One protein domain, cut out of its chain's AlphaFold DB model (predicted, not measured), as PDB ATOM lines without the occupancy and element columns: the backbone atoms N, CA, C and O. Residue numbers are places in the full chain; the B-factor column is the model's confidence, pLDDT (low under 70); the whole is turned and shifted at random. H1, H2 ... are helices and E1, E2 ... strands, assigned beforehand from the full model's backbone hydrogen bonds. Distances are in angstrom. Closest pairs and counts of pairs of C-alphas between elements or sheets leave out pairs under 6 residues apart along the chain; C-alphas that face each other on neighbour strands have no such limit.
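AT A GLANCE: This is residues 20 to 112 of the 113 residues of an uncharacterized protein of Mesorhizobium composti (UniProt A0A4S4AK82). Two long helices, H2 and H3, run side by side in opposite ways over a ribbon of short strands, with H2 covering one face of the small sheet E2 E4 E3 and H3 beside H2. The ribbon bends where E1 runs on into E2 and E4 into E5; its far part is the pair E1 and E5, with H1 next to E1, while the long loop of residues 69 to 84 swings out on the side away from H2 and H3. The 93 printed residues hold three named helices and five named strands, in the order H1 E1 E2 H2 E3 E4 E5 H3, and the class is mixed, helices and strands. Both sheets, E2 E4 E3 and E1 E5, are antiparallel. The whole is compact, with a radius of gyration of the C-alphas of 13.2 A and spans of 36 by 32 by 24 A.

IN THESE COORDINATES: H1 is residues 28 to 36, 12.4 A long, and begins at C-alpha 28 at (232.081, 207.137, 265.646). E1 is residues 39 to 41 and E2 residues 44 to 46. H2, residues 48 to 60, measures 18.5 A and begins at C-alpha 48 at (210.223, 221.183, 274.472). E3 is residues 66 to 68, E4 residues 85 to 88, 10.1 A, and E5 residues 90 to 92. H3, residues 93 to 110, measures 26.2 A and ends at C-alpha 110 at (202.501, 209.037, 274.551).

HOW THE PARTS SIT: E4 is the inner strand between the edge strands E2 and E3. N 46 and O 85 are 2.9 A apart across E2 and E4, and N 66 and O 88 are 2.8 A apart across the hairpin E3 and E4, both within hydrogen-bond range. H2 is on this sheet at a height of 9.4 A, over E4 and E3, and runs along the strands, at 7 degrees to E3 on the local plane. E2, H2 and E3 form a split strand-helix-strand unit, two strands of one sheet with a helix between them along the chain and E4 between them in the sheet, and its crossover is right-handed. With H2 on one face, the arrangement has two layers. H2 and H3 touch at a shallow tilt of 27 degrees, opposite ways; their closest C-alphas, of Met 54 and Leu 99, are 6.4 A apart. E1 and E5 are antiparallel, with N 40 and O 91 3.0 A apart. The closest C-alphas of H1 and E1, of Ala 34 and Asp 40, are 5.6 A apart. H1 and H2 are apart. In H1, H2 and H3 every O i to N i+4 pair is within hydrogen-bond range.

THE WHOLE: The C-alphas of Asp 33 and Gln 112, the two farthest apart, are 38.4 A apart. The printed part has no cut. The link from E3 to E4, 16 residues, is long; the other links between named elements are tight. The mean pLDDT of the printed part is 76.4, and residues 20 to 35, 78 and 107 to 112 are under 70.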
ATOM      1  N   ILE A  20     217.744 210.336 269.587       46.34
ATOM      2  CA  ILE A  20     219.047 210.601 270.219       46.34
ATOM      3  C   ILE A  20     220.112 210.191 269.194       46.34
ATOM      4  O   ILE A  20     220.538 209.033 269.150       46.34
ATOM      5  N   LEU A  21     220.505 211.151 268.359       46.56
ATOM      6  CA  LEU A  21     221.537 211.037 267.328       46.56
ATOM      7  C   LEU A  21     222.897 210.649 267.915       46.56
ATOM      8  O   LEU A  21     223.717 210.084 267.200       46.56
ATOM      9  N   GLY A  22     223.101 210.834 269.224       42.97
ATOM     10  CA  GLY A  22     224.284 210.364 269.948       42.97
ATOM     11  C   GLY A  22     224.640 208.881 269.730       42.97
ATOM     12  O   GLY A  22     225.790 208.512 269.949       42.97
ATOM     13  N   PHE A  23     223.724 208.018 269.257       39.69
ATOM     14  CA  PHE A  23     224.082 206.649 268.847       39.69
ATOM     15  C   PHE A  23     224.556 206.498 267.396       39.69
ATOM     16  O   PHE A  23     225.476 205.710 267.173       39.69
ATOM     17  N   ASP A  24     224.009 207.285 266.470       44.53
ATOM     18  CA  ASP A  24     224.288 207.246 265.027       44.53
ATOM     19  C   ASP A  24     225.076 208.489 264.568       44.53
ATOM     20  O   ASP A  24     224.902 208.994 263.457       44.53
ATOM     21  N   SER A  25     225.952 209.005 265.439       49.06
ATOM     22  CA  SER A  25     226.862 210.100 265.096       49.06
ATOM     23  C   SER A  25     227.714 209.708 263.878       49.06
ATOM     24  O   SER A  25     228.314 208.627 263.888       49.06
ATOM     25  N   PRO A  26     227.849 210.576 262.857       52.34
ATOM     26  CA  PRO A  26     228.701 210.307 261.699       52.34
ATOM     27  C   PRO A  26     230.205 210.268 262.039       52.34
ATOM     28  O   PRO A  26     231.006 209.957 261.161       52.34
ATOM     29  N   TYR A  27     230.580 210.547 263.296       59.47
ATOM     30  CA  TYR A  27     231.952 210.556 263.817       59.47
ATOM     31  C   TYR A  27     232.141 209.507 264.938       59.47
ATOM     32  O   TYR A  27     232.349 209.861 266.109       59.47
ATOM     33  N   PRO A  28     232.040 208.196 264.635       58.75
ATOM     34  CA  PRO A  28     232.081 207.137 265.646       58.75
ATOM     35  C   PRO A  28     233.381 207.137 266.468       58.75
ATOM     36  O   PRO A  28     233.357 206.838 267.663       58.75
ATOM     37  N   GLU A  29     234.513 207.515 265.872       64.81
ATOM     38  CA  GLU A  29     235.811 207.640 266.540       64.81
ATOM     39  C   GLU A  29     235.804 208.656 267.693       64.81
ATOM     40  O   GLU A  29     236.323 208.357 268.773       64.81
ATOM     41  N   PHE A  30     235.154 209.811 267.512       63.53
ATOM     42  CA  PHE A  30     235.039 210.834 268.553       63.53
ATOM     43  C   PHE A  30     234.238 210.304 269.748       63.53
ATOM     44  O   PHE A  30     234.617 210.495 270.909       63.53
ATOM     45  N   ARG A  31     233.170 209.551 269.465       63.78
ATOM     46  CA  ARG A  31     232.329 208.938 270.490       63.78
ATOM     47  C   ARG A  31     233.044 207.826 271.257       63.78
ATOM     48  O   ARG A  31     232.965 207.795 272.485       63.78
ATOM     49  N   PHE A  32     233.776 206.934 270.585       67.69
ATOM     50  CA  PHE A  32     234.543 205.893 271.282       67.69
ATOM     51  C   PHE A  32     235.559 206.492 272.263       67.69
ATOM     52  O   PHE A  32     235.738 205.959 273.359       67.69
ATOM     53  N   ASP A  33     236.190 207.610 271.911       69.44
ATOM     54  CA  ASP A  33     237.118 208.310 272.799       69.44
ATOM     55  C   ASP A  33     236.425 209.116 273.909       69.44
ATOM     56  O   ASP A  33     236.997 209.252 274.995       69.44
ATOM     57  N   ALA A  34     235.189 209.585 273.706       68.75
ATOM     58  CA  ALA A  34     234.352 210.115 274.784       68.75
ATOM     59  C   ALA A  34     233.985 209.015 275.801       68.75
ATOM     60  O   ALA A  34     234.232 209.186 276.999       68.75
ATOM     61  N   ILE A  35     233.512 207.855 275.324       68.75
ATOM     62  CA  ILE A  35     233.084 206.719 276.159       68.75
ATOM     63  C   ILE A  35     234.253 206.147 276.968       68.75
ATOM     64  O   ILE A  35     234.116 205.934 278.173       68.75
ATOM     65  N   LYS A  36     235.443 205.988 276.365       74.69
ATOM     66  CA  LYS A  36     236.676 205.603 277.091       74.69
ATOM     67  C   LYS A  36     237.036 206.571 278.226       74.69
ATOM     68  O   LYS A  36     237.725 206.179 279.162       74.69
ATOM     69  N   ARG A  37     236.592 207.830 278.145       79.12
ATOM     70  CA  ARG A  37     236.788 208.881 279.160       79.12
ATOM     71  C   ARG A  37     235.574 209.041 280.090       79.12
ATOM     72  O   ARG A  37     235.498 210.036 280.805       79.12
ATOM     73  N   GLY A  38     234.629 208.097 280.081       78.00
ATOM     74  CA  GLY A  38     233.442 208.103 280.943       78.00
ATOM     75  C   GLY A  38     232.373 209.132 280.557       78.00
ATOM     76  O   GLY A  38     231.551 209.491 281.401       78.00
ATOM     77  N   ARG A  39     232.385 209.623 279.312       80.31
ATOM     78  CA  ARG A  39     231.450 210.631 278.788       80.31
ATOM     79  C   ARG A  39     230.702 210.111 277.562       80.31
ATOM     80  O   ARG A  39     231.181 209.198 276.902       80.31
ATOM     81  N   ASP A  40     229.563 210.705 277.237       78.31
ATOM     82  CA  ASP A  40     228.861 210.457 275.970       78.31
ATOM     83  C   ASP A  40     228.259 211.764 275.428       78.31
ATOM     84  O   ASP A  40     228.171 212.758 276.160       78.31
ATOM     85  N   LEU A  41     227.882 211.745 274.149       74.06
ATOM     86  CA  LEU A  41     227.149 212.819 273.473       74.06
ATOM     87  C   LEU A  41     225.643 212.541 273.511       74.06
ATOM     88  O   LEU A  41     225.217 211.397 273.323       74.06
ATOM     89  N   VAL A  42     224.836 213.577 273.736       76.19
ATOM     90  CA  VAL A  42     223.370 213.495 273.740       76.19
ATOM     91  C   VAL A  42     222.790 214.591 272.857       76.19
ATOM     92  O   VAL A  42     222.259 215.591 273.335       76.19
ATOM     93  N   ASP A  43     222.852 214.330 271.557       76.69
ATOM     94  CA  ASP A  43     222.322 215.220 270.528       76.69
ATOM     95  C   ASP A  43     220.988 214.658 270.020       76.69
ATOM     96  O   ASP A  43     220.846 213.432 269.898       76.69
ATOM     97  N   GLY A  44     219.998 215.498 269.714       76.50
ATOM     98  CA  GLY A  44     218.733 215.003 269.165       76.50
ATOM     99  C   GLY A  44     217.542 215.955 269.187       76.50
ATOM    100  O   GLY A  44     217.527 216.955 269.893       76.50
ATOM    101  N   LEU A  45     216.495 215.596 268.437       76.88
ATOM    102  CA  LEU A  45     215.210 216.301 268.463       76.88
ATOM    103  C   LEU A  45     214.304 215.732 269.562       76.88
ATOM    104  O   LEU A  45     213.988 214.540 269.555       76.88
ATOM    105  N   VAL A  46     213.858 216.589 270.480       77.56
ATOM    106  CA  VAL A  46     213.024 216.255 271.650       77.56
ATOM    107  C   VAL A  46     211.817 217.191 271.762       77.56
ATOM    108  O   VAL A  46     211.816 218.290 271.211       77.56
ATOM    109  N   ALA A  47     210.784 216.776 272.499       81.00
ATOM    110  CA  ALA A  47     209.685 217.670 272.869       81.00
ATOM    111  C   ALA A  47     210.191 218.798 273.807       81.00
ATOM    112  O   ALA A  47     211.037 218.517 274.663       81.00
ATOM    113  N   PRO A  48     209.700 220.049 273.700       84.62
ATOM    114  CA  PRO A  48     210.223 221.183 274.472       84.62
ATOM    115  C   PRO A  48     210.181 220.990 275.995       84.62
ATOM    116  O   PRO A  48     211.153 221.283 276.689       84.62
ATOM    117  N   GLU A  49     209.092 220.445 276.538       84.00
ATOM    118  CA  GLU A  49     208.952 220.193 277.977       84.00
ATOM    119  C   GLU A  49     209.872 219.068 278.469       84.00
ATOM    120  O   GLU A  49     210.307 219.064 279.625       84.00
ATOM    121  N   LEU A  50     210.215 218.130 277.581       84.81
ATOM    122  CA  LEU A  50     211.219 217.118 277.861       84.81
ATOM    123  C   LEU A  50     212.625 217.729 277.829       84.81
ATOM    124  O   LEU A  50     213.405 217.438 278.731       84.81
ATOM    125  N   ALA A  51     212.930 218.611 276.871       87.75
ATOM    126  CA  ALA A  51     214.211 219.315 276.789       87.75
ATOM    127  C   ALA A  51     214.521 220.091 278.080       87.75
ATOM    128  O   ALA A  51     215.584 219.908 278.669       87.75
ATOM    129  N   VAL A  52     213.551 220.866 278.583       90.25
ATOM    130  CA  VAL A  52     213.662 221.600 279.859       90.25
ATOM    131  C   VAL A  52     213.925 220.651 281.033       90.25
ATOM    132  O   VAL A  52     214.772 220.919 281.890       90.25
ATOM    133  N   ARG A  53     213.243 219.497 281.073       90.69
ATOM    134  CA  ARG A  53     213.473 218.489 282.115       90.69
ATOM    135  C   ARG A  53     214.860 217.846 282.006       90.69
ATOM    136  O   ARG A  53     215.498 217.632 283.032       90.69
ATOM    137  N   MET A  54     215.323 217.546 280.795       90.00
ATOM    138  CA  MET A  54     216.660 216.995 280.548       90.00
ATOM    139  C   MET A  54     217.745 217.994 280.958       90.00
ATOM    140  O   MET A  54     218.677 217.606 281.655       90.00
ATOM    141  N   GLN A  55     217.586 219.275 280.614       92.12
ATOM    142  CA  GLN A  55     218.489 220.350 281.026       92.12
ATOM    143  C   GLN A  55     218.573 220.447 282.555       92.12
ATOM    144  O   GLN A  55     219.669 220.382 283.104       92.12
ATOM    145  N   THR A  56     217.427 220.458 283.243       92.81
ATOM    146  CA  THR A  56     217.361 220.481 284.718       92.81
ATOM    147  C   THR A  56     218.118 219.304 285.356       92.81
ATOM    148  O   THR A  56     218.872 219.486 286.311       92.81
ATOM    149  N   GLU A  57     217.933 218.085 284.838       90.94
ATOM    150  CA  GLU A  57     218.613 216.876 285.336       90.94
ATOM    151  C   GLU A  57     220.134 216.933 285.091       90.94
ATOM    152  O   GLU A  57     220.920 216.558 285.963       90.94
ATOM    153  N   VAL A  58     220.562 217.445 283.930       90.12
ATOM    154  CA  VAL A  58     221.980 217.594 283.568       90.12
ATOM    155  C   VAL A  58     222.668 218.659 284.419       90.12
ATOM    156  O   VAL A  58     223.724 218.377 284.994       90.12
ATOM    157  N   GLU A  59     222.071 219.841 284.557       90.50
ATOM    158  CA  GLU A  59     222.587 220.934 285.391       90.50
ATOM    159  C   GLU A  59     222.716 220.507 286.858       90.50
ATOM    160  O   GLU A  59     223.746 220.756 287.486       90.50
ATOM    161  N   ALA A  60     221.734 219.765 287.385       90.25
ATOM    162  CA  ALA A  60     221.784 219.207 288.737       90.25
ATOM    163  C   ALA A  60     222.948 218.215 288.956       90.25
ATOM    164  O   ALA A  60     223.367 218.006 290.094       90.25
ATOM    165  N   SER A  61     223.497 217.626 287.886       85.38
ATOM    166  CA  SER A  61     224.710 216.790 287.935       85.38
ATOM    167  C   SER A  61     226.022 217.549 287.693       85.38
ATOM    168  O   SER A  61     227.090 216.939 287.700       85.38
ATOM    169  N   GLY A  62     225.964 218.866 287.465       84.75
ATOM    170  CA  GLY A  62     227.116 219.683 287.072       84.75
ATOM    171  C   GLY A  62     227.537 219.516 285.605       84.75
ATOM    172  O   GLY A  62     228.641 219.921 285.237       84.75
ATOM    173  N   GLY A  63     226.689 218.904 284.773       83.75
ATOM    174  CA  GLY A  63     226.873 218.831 283.324       83.75
ATOM    175  C   GLY A  63     226.339 220.072 282.600       83.75
ATOM    176  O   GLY A  63     225.892 221.033 283.224       83.75
ATOM    177  N   LYS A  64     226.354 220.031 281.262       85.94
ATOM    178  CA  LYS A  64     225.697 221.023 280.402       85.94
ATOM    179  C   LYS A  64     224.875 220.340 279.312       85.94
ATOM    180  O   LYS A  64     225.323 219.346 278.743       85.94
ATOM    181  N   LEU A  65     223.694 220.892 279.051       87.88
ATOM    182  CA  LEU A  65     222.829 220.561 277.924       87.88
ATOM    183  C   LEU A  65     222.327 221.880 277.339       87.88
ATOM    184  O   LEU A  65     221.738 222.695 278.056       87.88
ATOM    185  N   GLU A  66     222.572 222.079 276.056       89.38
ATOM    186  CA  GLU A  66     222.159 223.262 275.318       89.38
ATOM    187  C   GLU A  66     220.907 222.909 274.506       89.38
ATOM    188  O   GLU A  66     220.810 221.832 273.920       89.38
ATOM    189  N   ILE A  67     219.914 223.798 274.528       89.50
ATOM    190  CA  ILE A  67     218.749 223.732 273.642       89.50
ATOM    191  C   ILE A  67     219.064 224.713 272.517       89.50
ATOM    192  O   ILE A  67     219.145 225.915 272.770       89.50
ATOM    193  N   LEU A  68     219.317 224.200 271.314       85.38
ATOM    194  CA  LEU A  68     219.815 225.010 270.206       85.38
ATOM    195  C   LEU A  68     218.699 225.856 269.587       85.38
ATOM    196  O   LEU A  68     217.568 225.394 269.408       85.38
ATOM    197  N   ASP A  69     219.044 227.090 269.223       85.50
ATOM    198  CA  ASP A  69     218.174 227.960 268.436       85.50
ATOM    199  C   ASP A  69     218.131 227.471 266.978       85.50
ATOM    200  O   ASP A  69     219.144 227.083 266.395       85.50
ATOM    201  N   TRP A  70     216.953 227.515 266.359       83.94
ATOM    202  CA  TRP A  70     216.777 227.197 264.943       83.94
ATOM    203  C   TRP A  70     217.443 228.214 264.005       83.94
ATOM    204  O   TRP A  70     217.622 227.904 262.822       83.94
ATOM    205  N   ASP A  71     217.780 229.404 264.506       85.25
ATOM    206  CA  ASP A  71     218.558 230.427 263.801       85.25
ATOM    207  C   ASP A  71     220.088 230.304 264.039       85.25
ATOM    208  O   ASP A  71     220.854 231.089 263.475       85.25
ATOM    209  N   ASP A  72     220.563 229.311 264.807       83.00
ATOM    210  CA  ASP A  72     222.002 229.035 264.954       83.00
ATOM    211  C   ASP A  72     222.618 228.546 263.619       83.00
ATOM    212  O   ASP A  72     222.051 227.665 262.961       83.00
ATOM    213  N   PRO A  73     223.798 229.052 263.199       82.06
ATOM    214  CA  PRO A  73     224.505 228.570 262.012       82.06
ATOM    215  C   PRO A  73     224.715 227.048 261.932       82.06
ATOM    216  O   PRO A  73     224.731 226.513 260.821       82.06
ATOM    217  N   ILE A  74     224.853 226.337 263.058       76.25
ATOM    218  CA  ILE A  74     224.995 224.870 263.084       76.25
ATOM    219  C   ILE A  74     223.713 224.153 262.630       76.25
ATOM    220  O   ILE A  74     223.769 223.051 262.088       76.25
ATOM    221  N   MET A  75     222.559 224.808 262.781       78.38
ATOM    222  CA  MET A  75     221.241 224.279 262.429       78.38
ATOM    223  C   MET A  75     220.858 224.526 260.964       78.38
ATOM    224  O   MET A  75     219.824 224.031 260.517       78.38
ATOM    225  N   ALA A  76     221.682 225.236 260.184       76.31
ATOM    226  CA  ALA A  76     221.356 225.666 258.820       76.31
ATOM    227  C   ALA A  76     221.049 224.524 257.826       76.31
ATOM    228  O   ALA A  76     220.343 224.741 256.840       76.31
ATOM    229  N   THR A  77     221.566 223.313 258.063       71.75
ATOM    230  CA  THR A  77     221.288 222.109 257.256       71.75
ATOM    231  C   THR A  77     220.308 221.138 257.920       71.75
ATOM    232  O   THR A  77     219.912 220.151 257.297       71.75
ATOM    233  N   THR A  78     219.888 221.409 259.158       68.56
ATOM    234  CA  THR A  78     218.939 220.577 259.900       68.56
ATOM    235  C   THR A  78     217.508 220.941 259.496       68.56
ATOM    236  O   THR A  78     217.124 222.107 259.612       68.56
ATOM    237  N   PRO A  79     216.672 219.984 259.045       71.19
ATOM    238  CA  PRO A  79     215.265 220.255 258.769       71.19
ATOM    239  C   PRO A  79     214.559 220.818 260.009       71.19
ATOM    240  O   PRO A  79     214.563 220.186 261.066       71.19
ATOM    241  N   ARG A  80     213.955 222.007 259.876       74.56
ATOM    242  CA  ARG A  80     213.209 222.643 260.971       74.56
ATOM    243  C   ARG A  80     211.992 221.811 261.354       74.56
ATOM    244  O   ARG A  80     211.235 221.377 260.487       74.56
ATOM    245  N   ASP A  81     211.773 221.676 262.655       71.44
ATOM    246  CA  ASP A  81     210.605 221.021 263.233       71.44
ATOM    247  C   ASP A  81     209.845 222.019 264.118       71.44
ATOM    248  O   ASP A  81     210.427 222.654 264.993       71.44
ATOM    249  N   ALA A  82     208.545 222.189 263.873       73.12
ATOM    250  CA  ALA A  82     207.710 223.159 264.588       73.12
ATOM    251  C   ALA A  82     207.210 222.661 265.961       73.12
ATOM    252  O   ALA A  82     206.584 223.422 266.700       73.12
ATOM    253  N   HIS A  83     207.442 221.389 266.289       73.88
ATOM    254  CA  HIS A  83     206.946 220.718 267.492       73.88
ATOM    255  C   HIS A  83     208.066 220.181 268.390       73.88
ATOM    256  O   HIS A  83     207.800 219.777 269.522       73.88
ATOM    257  N   ARG A  84     209.313 220.182 267.908       76.94
ATOM    258  CA  ARG A  84     210.499 219.704 268.624       76.94
ATOM    259  C   ARG A  84     211.574 220.786 268.700       76.94
ATOM    260  O   ARG A  84     211.591 221.727 267.914       76.94
ATOM    261  N   VAL A  85     212.489 220.626 269.646       82.31
ATOM    262  CA  VAL A  85     213.723 221.414 269.755       82.31
ATOM    263  C   VAL A  85     214.923 220.489 269.615       82.31
ATOM    264  O   VAL A  85     214.842 219.314 269.982       82.31
ATOM    265  N   MET A  86     216.025 221.010 269.081       83.69
ATOM    266  CA  MET A  86     217.299 220.300 269.090       83.69
ATOM    267  C   MET A  86     217.986 220.506 270.438       83.69
ATOM    268  O   MET A  86     218.033 221.623 270.951       83.69
ATOM    269  N   ILE A  87     218.524 219.426 270.989       84.88
ATOM    270  CA  ILE A  87     219.464 219.459 272.105       84.88
ATOM    271  C   ILE A  87     220.849 219.009 271.640       84.88
ATOM    272  O   ILE A  87     220.952 218.171 270.744       84.88
ATOM    273  N   ASP A  88     221.876 219.555 272.281       84.00
ATOM    274  CA  ASP A  88     223.288 219.162 272.193       84.00
ATOM    275  C   ASP A  88     223.828 219.077 273.629       84.00
ATOM    276  O   ASP A  88     223.476 219.894 274.493       84.00
ATOM    277  N   GLY A  89     224.650 218.075 273.937       82.12
ATOM    278  CA  GLY A  89     225.309 218.045 275.235       82.12
ATOM    279  C   GLY A  89     226.353 216.957 275.413       82.12
ATOM    280  O   GLY A  89     226.159 215.793 275.061       82.12
ATOM    281  N   ILE A  90     227.441 217.330 276.092       81.06
ATOM    282  CA  ILE A  90     228.513 216.422 276.504       81.06
ATOM    283  C   ILE A  90     228.450 216.229 278.018       81.06
ATOM    284  O   ILE A  90     228.674 217.161 278.791       81.06
ATOM    285  N   MET A  91     228.186 215.001 278.458       83.75
ATOM    286  CA  MET A  91     227.944 214.684 279.872       83.75
ATOM    287  C   MET A  91     228.583 213.357 280.288       83.75
ATOM    288  O   MET A  91     229.200 212.672 279.472       83.75
ATOM    289  N   SER A  92     228.475 212.989 281.569       86.25
ATOM    290  CA  SER A  92     228.907 211.667 282.032       86.25
ATOM    291  C   SER A  92     228.064 210.562 281.388       86.25
ATOM    292  O   SER A  92     226.878 210.748 281.112       86.25
ATOM    293  N   LEU A  93     228.660 209.384 281.187       82.75
ATOM    294  CA  LEU A  93     227.953 208.226 280.632       82.75
ATOM    295  C   LEU A  93     226.723 207.842 281.478       82.75
ATOM    296  O   LEU A  93     225.689 207.467 280.933       82.75
ATOM    297  N   GLU A  94     226.809 207.981 282.804       85.94
ATOM    298  CA  GLU A  94     225.681 207.761 283.716       85.94
ATOM    299  C   GLU A  94     224.514 208.718 283.426       85.94
ATOM    300  O   GLU A  94     223.371 208.270 283.297       85.94
ATOM    301  N   MET A  95     224.790 210.017 283.260       87.94
ATOM    302  CA  MET A  95     223.746 210.992 282.946       87.94
ATOM    303  C   MET A  95     223.165 210.757 281.548       87.94
ATOM    304  O   MET A  95     221.946 210.728 281.402       87.94
ATOM    305  N   ALA A  96     223.993 210.469 280.540       82.56
ATOM    306  CA  ALA A  96     223.511 210.141 279.196       82.56
ATOM    307  C   ALA A  96     222.564 208.920 279.196       82.56
ATOM    308  O   ALA A  96     221.518 208.925 278.542       82.56
ATOM    309  N   LEU A  97     222.872 207.888 279.992       81.00
ATOM    310  CA  LEU A  97     221.997 206.725 280.181       81.00
ATOM    311  C   LEU A  97     220.700 207.073 280.935       81.00
ATOM    312  O   LEU A  97     219.634 206.578 280.559       81.00
ATOM    313  N   ARG A  98     220.757 207.946 281.951       85.56
ATOM    314  CA  ARG A  98     219.575 208.459 282.674       85.56
ATOM    315  C   ARG A  98     218.660 209.267 281.756       85.56
ATOM    316  O   ARG A  98     217.455 209.023 281.736       85.56
ATOM    317  N   LEU A  99     219.221 210.165 280.946       85.19
ATOM    318  CA  LEU A  99     218.483 210.918 279.934       85.19
ATOM    319  C   LEU A  99     217.831 209.991 278.906       85.19
ATOM    320  O   LEU A  99     216.656 210.161 278.585       85.19
ATOM    321  N   ARG A 100     218.540 208.957 278.440       77.44
ATOM    322  CA  ARG A 100     217.980 207.946 277.531       77.44
ATOM    323  C   ARG A 100     216.796 207.190 278.146       77.44
ATOM    324  O   ARG A 100     215.817 206.930 277.446       77.44
ATOM    325  N   ALA A 101     216.864 206.845 279.434       80.69
ATOM    326  CA  ALA A 101     215.744 206.230 280.150       80.69
ATOM    327  C   ALA A 101     214.549 207.193 280.252       80.69
ATOM    328  O   ALA A 101     213.436 206.827 279.880       80.69
ATOM    329  N   LEU A 102     214.796 208.449 280.632       83.38
ATOM    330  CA  LEU A 102     213.785 209.506 280.686       83.38
ATOM    331  C   LEU A 102     213.079 209.714 279.330       83.38
ATOM    332  O   LEU A 102     211.851 209.788 279.275       83.38
ATOM    333  N   CYS A 103     213.844 209.748 278.238       77.81
ATOM    334  CA  CYS A 103     213.337 209.831 276.867       77.81
ATOM    335  C   CYS A 103     212.433 208.638 276.516       77.81
ATOM    336  O   CYS A 103     211.345 208.808 275.965       77.81
ATOM    337  N   LYS A 104     212.854 207.418 276.874       75.69
ATOM    338  CA  LYS A 104     212.072 206.195 276.653       75.69
ATOM    339  C   LYS A 104     210.749 206.212 277.429       75.69
ATOM    340  O   LYS A 104     209.716 205.867 276.859       75.69
ATOM    341  N   ASP A 105     210.775 206.637 278.689       79.19
ATOM    342  CA  ASP A 105     209.591 206.708 279.552       79.19
ATOM    343  C   ASP A 105     208.595 207.780 279.088       79.19
ATOM    344  O   ASP A 105     207.382 207.579 279.167       79.19
ATOM    345  N   TYR A 106     209.092 208.913 278.582       78.75
ATOM    346  CA  TYR A 106     208.266 209.959 277.978       78.75
ATOM    347  C   TYR A 106     207.559 209.437 276.712       78.75
ATOM    348  O   TYR A 106     206.333 209.510 276.619       78.75
ATOM    349  N   ASN A 107     208.297 208.794 275.798       68.69
ATOM    350  CA  ASN A 107     207.724 208.198 274.584       68.69
ATOM    351  C   ASN A 107     206.686 207.107 274.909       68.69
ATOM    352  O   ASN A 107     205.635 207.046 274.275       68.69
ATOM    353  N   ALA A 108     206.942 206.270 275.921       68.44
ATOM    354  CA  ALA A 108     206.023 205.208 276.333       68.44
ATOM    355  C   ALA A 108     204.654 205.754 276.781       68.44
ATOM    356  O   ALA A 108     203.623 205.198 276.401       68.44
ATOM    357  N   LYS A 109     204.626 206.871 277.522       69.56
ATOM    358  CA  LYS A 109     203.376 207.525 277.959       69.56
ATOM    359  C   LYS A 109     202.543 208.047 276.794       69.56
ATOM    360  O   LYS A 109     201.321 207.958 276.832       69.56
ATOM    361  N   LEU A 110     203.192 208.540 275.741       65.81
ATOM    362  CA  LEU A 110     202.501 209.037 274.551       65.81
ATOM    363  C   LEU A 110     201.916 207.909 273.688       65.81
ATOM    364  O   LEU A 110     200.994 208.149 272.926       65.81
ATOM    365  N   THR A 111     202.381 206.666 273.833       53.38
ATOM    366  CA  THR A 111     201.785 205.504 273.141       53.38
ATOM    367  C   THR A 111     200.573 204.879 273.849       53.38
ATOM    368  O   THR A 111     200.062 203.868 273.377       53.38
ATOM    369  N   GLN A 112     200.125 205.440 274.979       50.69
ATOM    370  CA  GLN A 112     199.028 204.900 275.803       50.69
ATOM    371  C   GLN A 112     197.699 205.673 275.669       50.69
ATOM    372  O   GLN A 112     196.749 205.378 276.398       50.69
TER     373      GLN A 112